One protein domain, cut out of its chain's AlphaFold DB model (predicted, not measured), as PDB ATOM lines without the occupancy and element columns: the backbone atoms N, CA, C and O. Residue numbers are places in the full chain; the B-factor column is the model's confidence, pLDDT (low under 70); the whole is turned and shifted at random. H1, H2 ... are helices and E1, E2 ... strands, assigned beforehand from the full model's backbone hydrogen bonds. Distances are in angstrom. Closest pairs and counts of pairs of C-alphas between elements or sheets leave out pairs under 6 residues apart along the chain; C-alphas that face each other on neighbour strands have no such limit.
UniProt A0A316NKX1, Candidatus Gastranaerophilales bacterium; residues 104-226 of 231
ATOM      1  N   LEU A 104     228.659 124.366 125.337       84.56
ATOM      2  CA  LEU A 104     228.079 125.313 126.281       84.56
ATOM      3  C   LEU A 104     229.110 126.328 126.796       84.56
ATOM      4  O   LEU A 104     228.843 127.526 126.776       84.56
ATOM      5  N   GLU A 105     230.280 125.869 127.248       84.62
ATOM      6  CA  GLU A 105     231.350 126.750 127.740       84.62
ATOM      7  C   GLU A 105     231.832 127.705 126.639       84.62
ATOM      8  O   GLU A 105     231.991 128.899 126.890       84.62
ATOM      9  N   LYS A 106     231.970 127.213 125.402       87.69
ATOM     10  CA  LYS A 106     232.295 128.042 124.232       87.69
ATOM     11  C   LYS A 106     231.206 129.078 123.939       87.69
ATOM     12  O   LYS A 106     231.515 130.239 123.685       87.69
ATOM     13  N   SER A 107     229.934 128.684 124.011       87.25
ATOM     14  CA  SER A 107     228.789 129.579 123.779       87.25
ATOM     15  C   SER A 107     228.733 130.701 124.812       87.25
ATOM     16  O   SER A 107     228.556 131.867 124.463       87.25
ATOM     17  N   VAL A 108     228.953 130.373 126.086       90.69
ATOM     18  CA  VAL A 108     228.990 131.348 127.183       90.69
ATOM     19  C   VAL A 108     230.151 132.322 127.010       90.69
ATOM     20  O   VAL A 108     229.943 133.532 127.085       90.69
ATOM     21  N   GLU A 109     231.350 131.821 126.723       88.94
ATOM     22  CA  GLU A 109     232.525 132.656 126.459       88.94
ATOM     23  C   GLU A 109     232.302 133.598 125.270       88.94
ATOM     24  O   GLU A 109     232.594 134.794 125.352       88.94
ATOM     25  N   TYR A 110     231.736 133.086 124.176       89.50
ATOM     26  CA  TYR A 110     231.396 133.892 123.011       89.50
ATOM     27  C   TYR A 110     230.404 135.004 123.360       89.50
ATOM     28  O   TYR A 110     230.632 136.160 123.000       89.50
ATOM     29  N   ILE A 111     229.337 134.688 124.097       91.69
ATOM     30  CA  ILE A 111     228.336 135.670 124.523       91.69
ATOM     31  C   ILE A 111     228.969 136.730 125.428       91.69
ATOM     32  O   ILE A 111     228.753 137.918 125.201       91.69
ATOM     33  N   ILE A 112     229.788 136.340 126.410       91.94
ATOM     34  CA  ILE A 112     230.514 137.285 127.274       91.94
ATOM     35  C   ILE A 112     231.347 138.251 126.426       91.94
ATOM     36  O   ILE A 112     231.259 139.469 126.592       91.94
ATOM     37  N   ASN A 113     232.138 137.716 125.496       88.00
ATOM     38  CA  ASN A 113     232.989 138.523 124.629       88.00
ATOM     39  C   ASN A 113     232.170 139.440 123.716       88.00
ATOM     40  O   ASN A 113     232.546 140.594 123.511       88.00
ATOM     41  N   LEU A 114     231.042 138.963 123.198       90.31
ATOM     42  CA  LEU A 114     230.128 139.761 122.391       90.31
ATOM     43  C   LEU A 114     229.563 140.928 123.204       90.31
ATOM     44  O   LEU A 114     229.670 142.066 122.763       90.31
ATOM     45  N   LEU A 115     229.026 140.684 124.402       91.69
ATOM     46  CA  LEU A 115     228.409 141.736 125.222       91.69
ATOM     47  C   LEU A 115     229.408 142.802 125.695       91.69
ATOM     48  O   LEU A 115     229.033 143.963 125.853       91.69
ATOM     49  N   LYS A 116     230.676 142.425 125.897       90.19
ATOM     50  CA  LYS A 116     231.747 143.366 126.262       90.19
ATOM     51  C   LYS A 116     232.164 144.272 125.108       90.19
ATOM     52  O   LYS A 116     232.489 145.436 125.330       90.19
ATOM     53  N   ASN A 117     232.197 143.735 123.891       90.69
ATOM     54  CA  ASN A 117     232.864 144.389 122.765       90.69
ATOM     55  C   ASN A 117     231.894 144.980 121.730       90.69
ATOM     56  O   ASN A 117     232.254 145.917 121.016       90.69
ATOM     57  N   ASP A 118     230.673 144.455 121.630       88.81
ATOM     58  CA  ASP A 118     229.688 144.884 120.642       88.81
ATOM     59  C   ASP A 118     228.887 146.092 121.144       88.81
ATOM     60  O   ASP A 118     227.941 145.979 121.923       88.81
ATOM     61  N   LYS A 119     229.251 147.279 120.650       88.88
ATOM     62  CA  LYS A 119     228.589 148.546 121.001       88.88
ATOM     63  C   LYS A 119     227.163 148.672 120.461       88.88
ATOM     64  O   LYS A 119     226.476 149.629 120.808       88.88
ATOM     65  N   THR A 120     226.731 147.764 119.588       91.00
ATOM     66  CA  THR A 120     225.364 147.753 119.049       91.00
ATOM     67  C   THR A 120     224.412 146.920 119.904       91.00
ATOM     68  O   THR A 120     223.203 146.940 119.669       91.00
ATOM     69  N   ALA A 121     224.937 146.206 120.910       91.62
ATOM     70  CA  ALA A 121     224.133 145.427 121.834       91.62
ATOM     71  C   ALA A 121     223.168 146.333 122.619       91.62
ATOM     72  O   ALA A 121     223.580 147.280 123.286       91.62
ATOM     73  N   GLN A 122     221.875 146.030 122.559       92.19
ATOM     74  CA  GLN A 122     220.824 146.782 123.239       92.19
ATOM     75  C   GLN A 122     219.789 145.847 123.859       92.19
ATOM     76  O   GLN A 122     219.421 144.822 123.284       92.19
ATOM     77  N   VAL A 123     219.294 146.230 125.034       94.31
ATOM     78  CA  VAL A 123     218.220 145.517 125.732       94.31
ATOM     79  C   VAL A 123     216.869 146.059 125.276       94.31
ATOM     80  O   VAL A 123     216.697 147.268 125.112       94.31
ATOM     81  N   GLN A 124     215.895 145.169 125.112       92.75
ATOM     82  CA  GLN A 124     214.496 145.531 124.920       92.75
ATOM     83  C   GLN A 124     213.601 144.654 125.796       92.75
ATOM     84  O   GLN A 124     213.886 143.473 126.009       92.75
ATOM     85  N   LYS A 125     212.515 145.232 126.317       92.75
ATOM     86  CA  LYS A 125     211.539 144.501 127.135       92.75
ATOM     87  C   LYS A 125     210.496 143.833 126.240       92.75
ATOM     88  O   LYS A 125     209.950 144.492 125.354       92.75
ATOM     89  N   ALA A 126     210.218 142.559 126.506       87.94
ATOM     90  CA  ALA A 126     209.151 141.816 125.849       87.94
ATOM     91  C   ALA A 126     207.789 142.298 126.352       87.94
ATOM     92  O   ALA A 126     207.580 142.419 127.565       87.94
ATOM     93  N   ASN A 127     206.848 142.536 125.442       84.00
ATOM     94  CA  ASN A 127     205.482 142.896 125.806       84.00
ATOM     95  C   ASN A 127     204.634 141.645 126.090       84.00
ATOM     96  O   ASN A 127     203.726 141.296 125.341       84.00
ATOM     97  N   LEU A 128     204.979 140.926 127.160       78.06
ATOM     98  CA  LEU A 128     204.284 139.714 127.593       78.06
ATOM     99  C   LEU A 128     203.628 139.944 128.957       78.06
ATOM    100  O   LEU A 128     204.261 140.471 129.872       78.06
ATOM    101  N   SER A 129     202.377 139.500 129.109       70.81
ATOM    102  CA  SER A 129     201.684 139.475 130.404       70.81
ATOM    103  C   SER A 129     202.158 138.268 131.217       70.81
ATOM    104  O   SER A 129     201.511 137.224 131.261       70.81
ATOM    105  N   LEU A 130     203.357 138.382 131.783       75.25
ATOM    106  CA  LEU A 130     203.971 137.375 132.645       75.25
ATOM    107  C   LEU A 130     204.190 137.961 134.039       75.25
ATOM    108  O   LEU A 130     204.418 139.158 134.190       75.25
ATOM    109  N   GLU A 131     204.168 137.095 135.054       79.75
ATOM    110  CA  GLU A 131     204.453 137.471 136.446       79.75
ATOM    111  C   GLU A 131     205.840 138.120 136.594       79.75
ATOM    112  O   GLU A 131     206.021 139.061 137.363       79.75
ATOM    113  N   ASN A 132     206.812 137.650 135.807       86.94
ATOM    114  CA  ASN A 132     208.176 138.166 135.789       86.94
ATOM    115  C   ASN A 132     208.452 138.983 134.523       86.94
ATOM    116  O   ASN A 132     207.950 138.677 133.440       86.94
ATOM    117  N   SER A 133     209.320 139.991 134.643       90.75
ATOM    118  CA  SER A 133     209.692 140.831 133.503       90.75
ATOM    119  C   SER A 133     210.696 140.112 132.603       90.75
ATOM    120  O   SER A 133     211.761 139.689 133.056       90.75
ATOM    121  N   HIS A 134     210.354 139.999 131.320       92.81
ATOM    122  CA  HIS A 134     211.168 139.327 130.312       92.81
ATOM    123  C   HIS A 134     211.826 140.330 129.362       92.81
ATOM    124  O   HIS A 134     211.200 141.300 128.923       92.81
ATOM    125  N   TYR A 135     213.091 140.087 129.039       93.69
ATOM    126  CA  TYR A 135     213.925 140.976 128.243       93.69
ATOM    127  C   TYR A 135     214.744 140.187 127.231       93.69
ATOM    128  O   TYR A 135     215.107 139.032 127.455       93.69
ATOM    129  N   HIS A 136     215.075 140.853 126.133       92.44
ATOM    130  CA  HIS A 136     215.942 140.339 125.084       92.44
ATOM    131  C   HIS A 136     217.119 141.284 124.887       92.44
ATOM    132  O   HIS A 136     216.961 142.505 124.959       92.44
ATOM    133  N   ILE A 137     218.289 140.714 124.615       92.12
ATOM    134  CA  ILE A 137     219.445 141.452 124.114       92.12
ATOM    135  C   ILE A 137     219.527 141.218 122.612       92.12
ATOM    136  O   ILE A 137     219.567 140.075 122.156       92.12
ATOM    137  N   PHE A 138     219.568 142.311 121.860       90.12
ATOM    138  CA  PHE A 138     219.727 142.319 120.411       90.12
ATOM    139  C   PHE A 138     221.004 143.039 120.015       90.12
ATOM    140  O   PHE A 138     221.496 143.870 120.772       90.12
ATOM    141  N   ARG A 139     221.488 142.779 118.804       89.31
ATOM    142  CA  ARG A 139     222.589 143.520 118.182       89.31
ATOM    143  C   ARG A 139     222.367 143.733 116.692       89.31
ATOM    144  O   ARG A 139     221.546 143.045 116.071       89.31
ATOM    145  N   ASP A 140     223.193 144.592 116.115       88.00
ATOM    146  CA  ASP A 140     223.356 144.654 114.673       88.00
ATOM    147  C   ASP A 140     224.237 143.478 114.215       88.00
ATOM    148  O   ASP A 140     225.347 143.265 114.702       88.00
ATOM    149  N   LYS A 141     223.758 142.693 113.249       82.25
ATOM    150  CA  LYS A 141     224.507 141.585 112.644       82.25
ATOM    151  C   LYS A 141     224.659 141.822 111.153       82.25
ATOM    152  O   LYS A 141     223.675 141.824 110.414       82.25
ATOM    153  N   LYS A 142     225.906 141.984 110.708       77.12
ATOM    154  CA  LYS A 142     226.259 142.045 109.288       77.12
ATOM    155  C   LYS A 142     226.494 140.640 108.744       77.12
ATOM    156  O   LYS A 142     227.312 139.891 109.272       77.12
ATOM    157  N   TYR A 143     225.793 140.304 107.674       71.06
ATOM    158  CA  TYR A 143     225.907 139.030 106.978       71.06
ATOM    159  C   TYR A 143     226.920 139.124 105.824       71.06
ATOM    160  O   TYR A 143     227.192 140.223 105.331       71.06
ATOM    161  N   PRO A 144     227.479 137.989 105.357       68.81
ATOM    162  CA  PRO A 144     228.484 137.976 104.289       68.81
ATOM    163  C   PRO A 144     228.035 138.633 102.975       68.81
ATOM    164  O   PRO A 144     228.858 139.199 102.265       68.81
ATOM    165  N   ASN A 145     226.734 138.611 102.676       62.56
ATOM    166  CA  ASN A 145     226.134 139.253 101.499       62.56
ATOM    167  C   ASN A 145     225.923 140.775 101.654       62.56
ATOM    168  O   ASN A 145     225.331 141.403 100.783       62.56
ATOM    169  N   GLY A 146     226.361 141.369 102.768       70.62
ATOM    170  CA  GLY A 146     226.222 142.797 103.046       70.62
ATOM    171  C   GLY A 146     224.914 143.204 103.727       70.62
ATOM    172  O   GLY A 146     224.823 144.349 104.169       70.62
ATOM    173  N   PHE A 147     223.938 142.301 103.883       69.88
ATOM    174  CA  PHE A 147     222.723 142.570 104.657       69.88
ATOM    175  C   PHE A 147     223.064 142.827 106.134       69.88
ATOM    176  O   PHE A 147     223.929 142.159 106.700       69.88
ATOM    177  N   ILE A 148     222.381 143.782 106.769       77.81
ATOM    178  CA  ILE A 148     222.537 144.091 108.196       77.81
ATOM    179  C   ILE A 148     221.184 143.900 108.879       77.81
ATOM    180  O   ILE A 148     220.250 144.662 108.627       77.81
ATOM    181  N   SER A 149     221.087 142.913 109.768       77.31
ATOM    182  CA  SER A 149     219.944 142.778 110.675       77.31
ATOM    183  C   SER A 149     220.179 143.644 111.904       77.31
ATOM    184  O   SER A 149     221.126 143.384 112.638       77.31
ATOM    185  N   LYS A 150     219.336 144.653 112.142       78.94
ATOM    186  CA  LYS A 150     219.467 145.589 113.281       78.94
ATOM    187  C   LYS A 150     218.908 145.065 114.614       78.94
ATOM    188  O   LYS A 150     218.871 145.763 115.624       78.94
ATOM    189  N   THR A 151     218.377 143.849 114.595       80.12
ATOM    190  CA  THR A 151     217.635 143.235 115.704       80.12
ATOM    191  C   THR A 151     217.937 141.741 115.777       80.12
ATOM    192  O   THR A 151     217.061 140.920 116.037       80.12
ATOM    193  N   SER A 152     219.195 141.357 115.535       83.25
ATOM    194  CA  SER A 152     219.610 139.963 115.696       83.25
ATOM    195  C   SER A 152     219.600 139.614 117.185       83.25
ATOM    196  O   SER A 152     220.307 140.284 117.943       83.25
ATOM    197  N   PRO A 153     218.842 138.596 117.624       84.31
ATOM    198  CA  PRO A 153     218.844 138.183 119.021       84.31
ATOM    199  C   PRO A 153     220.226 137.657 119.422       84.31
ATOM    200  O   PRO A 153     220.973 137.134 118.591       84.31
ATOM    201  N   VAL A 154     220.565 137.861 120.693       87.62
ATOM    202  CA  VAL A 154     221.773 137.338 121.344       87.62
ATOM    203  C   VAL A 154     221.381 136.371 122.455       87.62
ATOM    204  O   VAL A 154     221.892 135.261 122.517       87.62
ATOM    205  N   LEU A 155     220.496 136.811 123.353       92.06
ATOM    206  CA  LEU A 155     219.957 136.009 124.447       92.06
ATOM    207  C   LEU A 155     218.680 136.638 125.003       92.06
ATOM    208  O   LEU A 155     218.417 137.830 124.802       92.06
ATOM    209  N   SER A 156     217.945 135.854 125.786       92.88
ATOM    210  CA  SER A 156     216.850 136.338 126.630       92.88
ATOM    211  C   SER A 156     217.172 136.172 128.103       92.88
ATOM    212  O   SER A 156     217.832 135.213 128.499       92.88
ATOM    213  N   PHE A 157     216.646 137.066 128.937       95.06
ATOM    214  CA  PHE A 157     216.735 136.951 130.388       95.06
ATOM    215  C   PHE A 157     215.443 137.387 131.077       95.06
ATOM    216  O   PHE A 157     214.663 138.185 130.560       95.06
ATOM    217  N   THR A 158     215.207 136.826 132.258       94.81
ATOM    218  CA  THR A 158     214.035 137.110 133.090       94.81
ATOM    219  C   THR A 158     214.488 137.631 134.440       94.81
ATOM    220  O   THR A 158     215.373 137.034 135.064       94.81
ATOM    221  N   LEU A 159     213.869 138.722 134.883       94.62
ATOM    222  CA  LEU A 159     214.098 139.319 136.192       94.62
ATOM    223  C   LEU A 159     212.922 139.042 137.125       94.62
ATOM    224  O   LEU A 159     211.765 139.122 136.705       94.62
ATOM    225  N   ASP A 160     213.227 138.754 138.388       93.12
ATOM    226  CA  ASP A 160     212.227 138.768 139.453       93.12
ATOM    227  C   ASP A 160     211.884 140.202 139.897       93.12
ATOM    228  O   ASP A 160     212.464 141.192 139.440       93.12
ATOM    229  N   LYS A 161     210.941 140.317 140.838       89.88
ATOM    230  CA  LYS A 161     210.528 141.592 141.448       89.88
ATOM    231  C   LYS A 161     211.655 142.368 142.151       89.88
ATOM    232  O   LYS A 161     211.493 143.557 142.395       89.88
ATOM    233  N   ASN A 162     212.765 141.708 142.483       92.00
ATOM    234  CA  ASN A 162     213.946 142.304 143.116       92.00
ATOM    235  C   ASN A 162     215.063 142.577 142.092       92.00
ATOM    236  O   ASN A 162     216.224 142.771 142.468       92.00
ATOM    237  N   GLU A 163     214.727 142.538 140.801       90.56
ATOM    238  CA  GLU A 163     215.632 142.746 139.673       90.56
ATOM    239  C   GLU A 163     216.805 141.758 139.614       90.56
ATOM    240  O   GLU A 163     217.870 142.060 139.064       90.56
ATOM    241  N   GLN A 164     216.624 140.554 140.158       93.62
ATOM    242  CA  GLN A 164     217.606 139.484 140.042       93.62
ATOM    243  C   GLN A 164     217.311 138.603 138.834       93.62
ATOM    244  O   GLN A 164     216.164 138.260 138.553       93.62
ATOM    245  N   ILE A 165     218.374 138.207 138.131       94.69
ATOM    246  CA  ILE A 165     218.277 137.285 136.998       94.69
ATOM    247  C   ILE A 165     217.901 135.904 137.532       94.69
ATOM    248  O   ILE A 165     218.674 135.274 138.258       94.69
ATOM    249  N   VAL A 166     216.713 135.430 137.158       94.12
ATOM    250  CA  VAL A 166     216.196 134.115 137.570       94.12
ATOM    251  C   VAL A 166     216.291 133.063 136.474       94.12
ATOM    252  O   VAL A 166     216.383 131.874 136.780       94.12
ATOM    253  N   LYS A 167     216.296 133.497 135.210       93.38
ATOM    254  CA  LYS A 167     216.388 132.625 134.041       93.38
ATOM    255  C   LYS A 167     217.067 133.332 132.873       93.38
ATOM    256  O   LYS A 167     216.810 134.514 132.643       93.38
ATOM    257  N   LEU A 168     217.866 132.586 132.121       93.50
ATOM    258  CA  LEU A 168     218.473 132.973 130.849       93.50
ATOM    259  C   LEU A 168     218.148 131.930 129.782       93.50
ATOM    260  O   LEU A 168     218.025 130.751 130.108       93.50
ATOM    261  N   SER A 169     218.053 132.359 128.530       91.50
ATOM    262  CA  SER A 169     217.986 131.471 127.371       91.50
ATOM    263  C   SER A 169     219.068 131.876 126.376       91.50
ATOM    264  O   SER A 169     219.180 133.059 126.048       91.50
ATOM    265  N   LEU A 170     219.886 130.909 125.963       87.31
ATOM    266  CA  LEU A 170     221.121 131.096 125.199       87.31
ATOM    267  C   LEU A 170     221.090 130.216 123.941       87.31
ATOM    268  O   LEU A 170     220.616 129.077 123.998       87.31
ATOM    269  N   ASP A 171     221.623 130.731 122.835       79.19
ATOM    270  CA  ASP A 171     221.881 129.952 121.618       79.19
ATOM    271  C   ASP A 171     223.216 129.195 121.730       79.19
ATOM    272  O   ASP A 171     224.145 129.657 122.406       79.19
ATOM    273  N   ASP A 172     223.328 128.048 121.057       74.06
ATOM    274  CA  ASP A 172     224.628 127.421 120.811       74.06
ATOM    275  C   ASP A 172     225.464 128.288 119.855       74.06
ATOM    276  O   ASP A 172     224.949 128.886 118.906       74.06
ATOM    277  N   ILE A 173     226.780 128.340 120.074       67.81
ATOM    278  CA  ILE A 173     227.727 129.094 119.239       67.81
ATOM    279  C   ILE A 173     227.642 128.720 117.751       67.81
ATOM    280  O   ILE A 173     227.946 129.543 116.886       67.81
ATOM    281  N   ASN A 174     227.205 127.497 117.446       59.22
ATOM    282  CA  ASN A 174     227.125 126.976 116.085       59.22
ATOM    283  C   ASN A 174     225.772 127.204 115.396       59.22
ATOM    284  O   ASN A 174     225.622 126.816 114.234       59.22
ATOM    285  N   ASP A 175     224.785 127.808 116.062       55.41
ATOM    286  CA  ASP A 175     223.421 127.836 115.535       55.41
ATOM    287  C   ASP A 175     223.111 129.123 114.752       55.41
ATOM    288  O   ASP A 175     222.907 130.212 115.285       55.41
ATOM    289  N   ILE A 176     223.125 129.010 113.422       36.69
ATOM    290  CA  ILE A 176     222.944 130.142 112.496       36.69
ATOM    291  C   ILE A 176     221.493 130.200 111.975       36.69
ATOM    292  O   ILE A 176     221.114 131.188 111.341       36.69
ATOM    293  N   LEU A 177     220.663 129.176 112.233       36.66
ATOM    294  CA  LEU A 177     219.367 128.998 111.557       36.66
ATOM    295  C   LEU A 177     218.242 128.380 112.411       36.66
ATOM    296  O   LEU A 177     217.339 127.744 111.865       36.66
ATOM    297  N   LYS A 178     218.209 128.612 113.726       42.41
ATOM    298  CA  LYS A 178     217.033 128.267 114.541       42.41
ATOM    299  C   LYS A 178     216.252 129.494 114.999       42.41
ATOM    300  O   LYS A 178     216.794 130.514 115.393       42.41
ATOM    301  N   LEU A 179     214.928 129.349 114.990       42.94
ATOM    302  CA  LEU A 179     213.962 130.313 115.534       42.94
ATOM    303  C   LEU A 179     213.855 130.235 117.077       42.94
ATOM    304  O   LEU A 179     212.896 130.756 117.651       42.94
ATOM    305  N   ARG A 180     214.743 129.492 117.760       59.75
ATOM    306  CA  ARG A 180     214.626 129.123 119.182       59.75
ATOM    307  C   ARG A 180     216.004 128.931 119.828       59.75
ATOM    308  O   ARG A 180     216.851 128.311 119.207       59.75
ATOM    309  N   TYR A 181     216.117 129.340 121.096       76.69
ATOM    310  CA  TYR A 181     217.256 129.054 121.980       76.69
ATOM    311  C   TYR A 181     217.461 127.558 122.250       76.69
ATOM    312  O   TYR A 181     216.471 126.833 122.394       76.69
ATOM    313  N   ASP A 182     218.717 127.131 122.401       78.88
ATOM    314  CA  ASP A 182     219.101 125.735 122.674       78.88
ATOM    315  C   ASP A 182     219.181 125.422 124.175       78.88
ATOM    316  O   ASP A 182     218.797 124.329 124.612       78.88
ATOM    317  N   TYR A 183     219.627 126.391 124.982       86.56
ATOM    318  CA  TYR A 183     219.842 126.216 126.418       86.56
ATOM    319  C   TYR A 183     218.990 127.175 127.246       86.56
ATOM    320  O   TYR A 183     218.932 128.370 126.969       86.56
ATOM    321  N   ASP A 184     218.400 126.663 128.323       90.25
ATOM    322  CA  ASP A 184     217.918 127.461 129.447       90.25
ATOM    323  C   ASP A 184     218.932 127.385 130.594       90.25
ATOM    324  O   ASP A 184     219.516 126.334 130.849       90.25
ATOM    325  N   MET A 185     219.127 128.480 131.324       93.06
ATOM    326  CA  MET A 185     219.996 128.532 132.497       93.06
ATOM    327  C   MET A 185     219.282 129.177 133.679       93.06
ATOM    328  O   MET A 185     218.651 130.226 133.537       93.06
ATOM    329  N   ASP A 186     219.386 128.556 134.851       93.00
ATOM    330  CA  ASP A 186     218.827 129.096 136.091       93.00
ATOM    331  C   ASP A 186     219.774 130.097 136.783       93.00
ATOM    332  O   ASP A 186     220.939 130.266 136.417       93.00
ATOM    333  N   LYS A 187     219.285 130.747 137.847       91.38
ATOM    334  CA  LYS A 187     220.066 131.682 138.683       91.38
ATOM    335  C   LYS A 187     221.361 131.100 139.273       91.38
ATOM    336  O   LYS A 187     222.285 131.838 139.630       91.38
ATOM    337  N   ASN A 188     221.443 129.779 139.412       91.06
ATOM    338  CA  ASN A 188     222.609 129.112 139.980       91.06
ATOM    339  C   ASN A 188     223.675 128.828 138.916       91.06
ATOM    340  O   ASN A 188     224.830 128.613 139.286       91.06
ATOM    341  N   GLY A 189     223.331 128.928 137.630       88.81
ATOM    342  CA  GLY A 189     224.198 128.601 136.500       88.81
ATOM    343  C   GLY A 189     224.022 127.167 136.006       88.81
ATOM    344  O   GLY A 189     224.845 126.684 135.231       88.81
ATOM    345  N   LYS A 190     222.982 126.461 136.466       92.06
ATOM    346  CA  LYS A 190     222.644 125.124 135.978       92.06
ATOM    347  C   LYS A 190     221.942 125.260 134.634       92.06
ATOM    348  O   LYS A 190     221.007 126.051 134.511       92.06
ATOM    349  N   THR A 191     222.387 124.494 133.643       88.56
ATOM    350  CA  THR A 191     221.898 124.598 132.267       88.56
ATOM    351  C   THR A 191     221.092 123.378 131.854       88.56
ATOM    352  O   THR A 191     221.377 122.238 132.235       88.56
ATOM    353  N   PHE A 192     220.059 123.630 131.063       86.31
ATOM    354  CA  PHE A 192     219.066 122.669 130.617       86.31
ATOM    355  C   PHE A 192     218.932 122.770 129.103       86.31
ATOM    356  O   PHE A 192     218.913 123.877 128.571       86.31
ATOM    357  N   LEU A 193     218.798 121.640 128.411       81.44
ATOM    358  CA  LEU A 193     218.334 121.671 127.024       81.44
ATOM    359  C   LEU A 193     216.895 122.154 127.004       81.44
ATOM    360  O   LEU A 193     216.085 121.688 127.804       81.44
ATOM    361  N   ARG A 194     216.573 123.046 126.072       72.75
ATOM    362  CA  ARG A 194     215.218 123.591 125.919       72.75
ATOM    363  C   ARG A 194     214.232 122.603 125.269       72.75
ATOM    364  O   ARG A 194     213.069 122.938 125.056       72.75
ATOM    365  N   GLU A 195     214.677 121.384 124.969       67.69
ATOM    366  CA  GLU A 195     213.840 120.276 124.507       67.69
ATOM    367  C   GLU A 195     213.147 119.573 125.680       67.69
ATOM    368  O   GLU A 195     213.738 119.365 126.740       67.69
ATOM    369  N   TYR A 196     211.881 119.192 125.489       52.56
ATOM    370  CA  TYR A 196     211.135 118.426 126.485       52.56
ATOM    371  C   TYR A 196     211.363 116.915 126.291       52.56
ATOM    372  O   TYR A 196     211.221 116.436 125.165       52.56
ATOM    373  N   PRO A 197     211.636 116.139 127.359       68.12
ATOM    374  CA  PRO A 197     211.730 116.556 128.760       68.12
ATOM    375  C   PRO A 197     213.019 117.334 129.058       68.12
ATOM    376  O   PRO A 197     214.107 116.906 128.679       68.12
ATOM    377  N   TYR A 198     212.892 118.449 129.791       69.75
ATOM    378  CA  TYR A 198     214.029 119.303 130.136       69.75
ATOM    379  C   TYR A 198     215.098 118.501 130.881       69.75
ATOM    380  O   TYR A 198     214.885 118.042 132.007       69.75
ATOM    381  N   ARG A 199     216.273 118.357 130.268       74.31
ATOM    382  CA  ARG A 199     217.408 117.629 130.842       74.31
ATOM    383  C   ARG A 199     218.524 118.595 131.196       74.31
ATOM    384  O   ARG A 199     218.927 119.409 130.371       74.31
ATOM    385  N   THR A 200     219.066 118.466 132.405       80.69
ATOM    386  CA  THR A 200     220.298 119.165 132.784       80.69
ATOM    387  C   THR A 200     221.463 118.666 131.938       80.69
ATOM    388  O   THR A 200     221.724 117.463 131.899       80.69
ATOM    389  N   VAL A 201     222.172 119.592 131.302       80.75
ATOM    390  CA  VAL A 201     223.299 119.289 130.404       80.75
ATOM    391  C   VAL A 201     224.615 119.903 130.838       80.75
ATOM    392  O   VAL A 201     225.657 119.555 130.293       80.75
ATOM    393  N   GLY A 202     224.595 120.755 131.857       85.12
ATOM    394  CA  GLY A 202     225.820 121.294 132.410       85.12
ATOM    395  C   GLY A 202     225.590 122.263 133.553       85.12
ATOM    396  O   GLY A 202     224.476 122.473 134.043       85.12
ATOM    397  N   GLN A 203     226.702 122.841 133.978       87.06
ATOM    398  CA  GLN A 203     226.755 123.933 134.925       87.06
ATOM    399  C   GLN A 203     227.930 124.819 134.535       87.06
ATOM    400  O   GLN A 203     229.035 124.314 134.337       87.06
ATOM    401  N   ILE A 204     227.686 126.121 134.408       87.88
ATOM    402  CA  ILE A 204     228.751 127.076 134.097       87.88
ATOM    403  C   ILE A 204     229.560 127.404 135.354       87.88
ATOM    404  O   ILE A 204     229.062 127.283 136.480       87.88
ATOM    405  N   SER A 205     230.813 127.822 135.162       85.25
ATOM    406  CA  SER A 205     231.676 128.227 136.268       85.25
ATOM    407  C   SER A 205     231.080 129.434 137.010       85.25
ATOM    408  O   SER A 205     230.311 130.227 136.459       85.25
ATOM    409  N   LYS A 206     231.426 129.580 138.293       83.81
ATOM    410  CA  LYS A 206     230.981 130.731 139.090       83.81
ATOM    411  C   LYS A 206     231.495 132.048 138.495       83.81
ATOM    412  O   LYS A 206     230.736 133.009 138.443       83.81
ATOM    413  N   GLU A 207     232.741 132.057 138.033       85.94
ATOM    414  CA  GLU A 207     233.404 133.226 137.454       85.94
ATOM    415  C   GLU A 207     232.734 133.671 136.148       85.94
ATOM    416  O   GLU A 207     232.301 134.819 136.046       85.94
ATOM    417  N   ASP A 208     232.533 132.756 135.193       87.69
ATOM    418  CA  ASP A 208     231.866 133.080 133.924       87.69
ATOM    419  C   ASP A 208     230.434 133.563 134.154       87.69
ATOM    420  O   ASP A 208     229.973 134.507 133.508       87.69
ATOM    421  N   LYS A 209     229.727 132.953 135.117       91.31
ATOM    422  CA  LYS A 209     228.382 133.386 135.500       91.31
ATOM    423  C   LYS A 209     228.381 134.823 136.000       91.31
ATOM    424  O   LYS A 209     227.535 135.610 135.586       91.31
ATOM    425  N   GLU A 210     229.291 135.156 136.909       90.88
ATOM    426  CA  GLU A 210     229.384 136.500 137.478       90.88
ATOM    427  C   GLU A 210     229.717 137.530 136.399       90.88
ATOM    428  O   GLU A 210     229.039 138.555 136.311       90.88
ATOM    429  N   ILE A 211     230.677 137.232 135.520       93.00
ATOM    430  CA  ILE A 211     231.029 138.101 134.393       93.00
ATOM    431  C   ILE A 211     229.818 138.320 133.480       93.00
ATOM    432  O   ILE A 211     229.464 139.465 133.194       93.00
ATOM    433  N   LEU A 212     229.154 137.243 133.056       94.50
ATOM    434  CA  LEU A 212     227.985 137.322 132.183       94.50
ATOM    435  C   LEU A 212     226.857 138.139 132.829       94.50
ATOM    436  O   LEU A 212     226.276 139.016 132.191       94.50
ATOM    437  N   PHE A 213     226.556 137.886 134.103       94.69
ATOM    438  CA  PHE A 213     225.467 138.564 134.807       94.69
ATOM    439  C   PHE A 213     225.763 140.051 134.992       94.69
ATOM    440  O   PHE A 213     224.846 140.868 134.896       94.69
ATOM    441  N   ASN A 214     227.022 140.414 135.231       94.69
ATOM    442  CA  ASN A 214     227.434 141.807 135.359       94.69
ATOM    443  C   ASN A 214     227.266 142.573 134.041       94.69
ATOM    444  O   ASN A 214     226.736 143.684 134.060       94.69
ATOM    445  N   GLU A 215     227.612 141.975 132.898       95.44
ATOM    446  CA  GLU A 215     227.398 142.615 131.591       95.44
ATOM    447  C   GLU A 215     225.912 142.779 131.256       95.44
ATOM    448  O   GLU A 215     225.490 143.843 130.798       95.44
ATOM    449  N   ILE A 216     225.088 141.772 131.557       96.19
ATOM    450  CA  ILE A 216     223.632 141.868 131.382       96.19
ATOM    451  C   ILE A 216     223.060 142.987 132.262       96.19
ATOM    452  O   ILE A 216     222.264 143.801 131.792       96.19
ATOM    453  N   LYS A 217     223.489 143.072 133.528       95.12
ATOM    454  CA  LYS A 217     223.067 144.135 134.452       95.12
ATOM    455  C   LYS A 217     223.508 145.519 133.977       95.12
ATOM    456  O   LYS A 217     222.706 146.450 134.059       95.12
ATOM    457  N   ARG A 218     224.729 145.662 133.447       95.38
ATOM    458  CA  ARG A 218     225.227 146.921 132.866       95.38
ATOM    459  C   ARG A 218     224.334 147.380 131.713       95.38
ATOM    460  O   ARG A 218     223.808 148.492 131.766       95.38
ATOM    461  N   LEU A 219     224.103 146.514 130.724       95.06
ATOM    462  CA  LEU A 219     223.253 146.815 129.566       95.06
ATOM    463  C   LEU A 219     221.802 147.113 129.973       95.06
ATOM    464  O   LEU A 219     221.178 148.035 129.449       95.06
ATOM    465  N   HIS A 220     221.254 146.380 130.946       95.06
ATOM    466  CA  HIS A 220     219.921 146.663 131.479       95.06
ATOM    467  C   HIS A 220     219.860 148.028 132.191       95.06
ATOM    468  O   HIS A 220     218.882 148.761 132.046       95.06
ATOM    469  N   GLY A 221     220.913 148.408 132.920       94.31
ATOM    470  CA  GLY A 221     221.036 149.733 133.529       94.31
ATOM    471  C   GLY A 221     221.060 150.865 132.496       94.31
ATOM    472  O   GLY A 221     220.455 151.912 132.722       94.31
ATOM    473  N   GLU A 222     221.702 150.653 131.346       93.50
ATOM    474  CA  GLU A 222     221.664 151.586 130.210       93.50
ATOM    475  C   GLU A 222     220.261 151.681 129.602       93.50
ATOM    476  O   GLU A 222     219.763 152.784 129.370       93.50
ATOM    477  N   TYR A 223     219.583 150.545 129.433       93.62
ATOM    478  CA  TYR A 223     218.196 150.498 128.969       93.62
ATOM    479  C   TYR A 223     217.239 151.298 129.852       93.62
ATOM    480  O   TYR A 223     216.408 152.034 129.326       93.62
ATOM    481  N   LYS A 224     217.361 151.218 131.182       92.69
ATOM    482  CA  LYS A 224     216.487 151.982 132.090       92.69
ATOM    483  C   LYS A 224     216.557 153.492 131.862       92.69
ATOM    484  O   LYS A 224     215.595 154.188 132.166       92.69
ATOM    485  N   LYS A 225     217.677 153.995 131.338       92.81
ATOM    486  CA  LYS A 225     217.836 155.415 131.000       92.81
ATOM    487  C   LYS A 225     217.089 155.781 129.716       92.81
ATOM    488  O   LYS A 225     216.594 156.894 129.621       92.81
ATOM    489  N   ASN A 226     217.005 154.855 128.758       89.44
ATOM    490  CA  ASN A 226     216.386 155.049 127.444       89.44
ATOM    491  C   ASN A 226     215.569 153.805 127.034       89.44
ATOM    492  O   ASN A 226     216.030 153.000 126.214       89.44
TER     493      ASN A 226
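What this domain is: This is residues 104 to 226 of the 231 residues of a protein of Candidatus Gastranaerophilales bacterium (UniProt A0A316NKX1). One strongly twisted sheet of seven strands, each folding back beside the one before, forms a wall with two helices, H1 and H2, over one face and no named helix over the other. H2, the longest helix, covers chiefly the side of E1, and the long hairpin of E2 and E3 runs out beyond the helices at its far end. The printed part has 123 residues, with the named elements in the order H1 E1 E2 E3 E4 E5 E6 E7 H2; the sheet's order is E1 E2 E3 E4 E5 E6 E7, antiparallel throughout. The class is mixed, helices and strands, and the whole is compact and rounded, with a radius of gyration of the C-alphas of 14.2 A and spans of 38 by 33 by 30 A.

How they stand to each other: The sheet holds E1, residues 122 to 126, E2, 133 to 142, E3, 148 to 159, E4, 165 to 170, E5, 183 to 186, E6, 190 to 193, and E7, 200 to 203. They form a meander, each strand the antiparallel neighbour of the one before, and each such pair is a hairpin; E1 and E7 are the edge strands. Between E1 and E2, N 124 and O 136 are 2.9 A apart, within hydrogen-bond range, as are N 141 and O 149 of E2 and E3 at 2.8 A, and N 158 and O 167 of E3 and E4 at 2.8 A. So are N 185 and O 168 of E5 and E4 at 2.8 A, N 184 and O 192 of E5 and E6 at 2.8 A, and N 191 and O 202 of E6 and E7 at 2.9 A. H1, residues 104 to 117, and H2, residues 206 to 225, are on the same face of the sheet, making two layers, helices on one face of a sheet. H1 has a height over the sheet of 8.1 A. The closest C-alphas of H2 and E1 are those of Tyr 223 and Val 123, 5.9 A apart. H2 touches H1 with residues 208 to 216 alone, the closest C-alphas being those of Leu 212 and Ile 112, 5.5 A apart. The two helices run the same way at a steep tilt of 38 degrees. Every O i to N i+4 pair is within hydrogen-bond range in H1, and 15 of 16 are in H2.

Where its parts are: E3 is the longest strand by residues, 29.6 A from C-alpha 148 at (222.537, 144.091, 108.196) to C-alpha 159; E2 measures 29.4 A. H1 begins with C-alpha 104 at (228.079, 125.313, 126.281) and is 20.0 A long. H2 is 29.1 A long and ends with C-alpha 225 at (217.836, 155.415, 131.000).

The domain as a whole: The C-alphas of Asn 145 and Asn 162 are the two farthest apart, 43.5 A. The printed part has no cut, and the link from E4 to E5, residues 171 to 182, is long. The mean pLDDT of the printed part is 84.4; residues 144 to 145, 147, 173 to 180 and 195 to 198 are under 70.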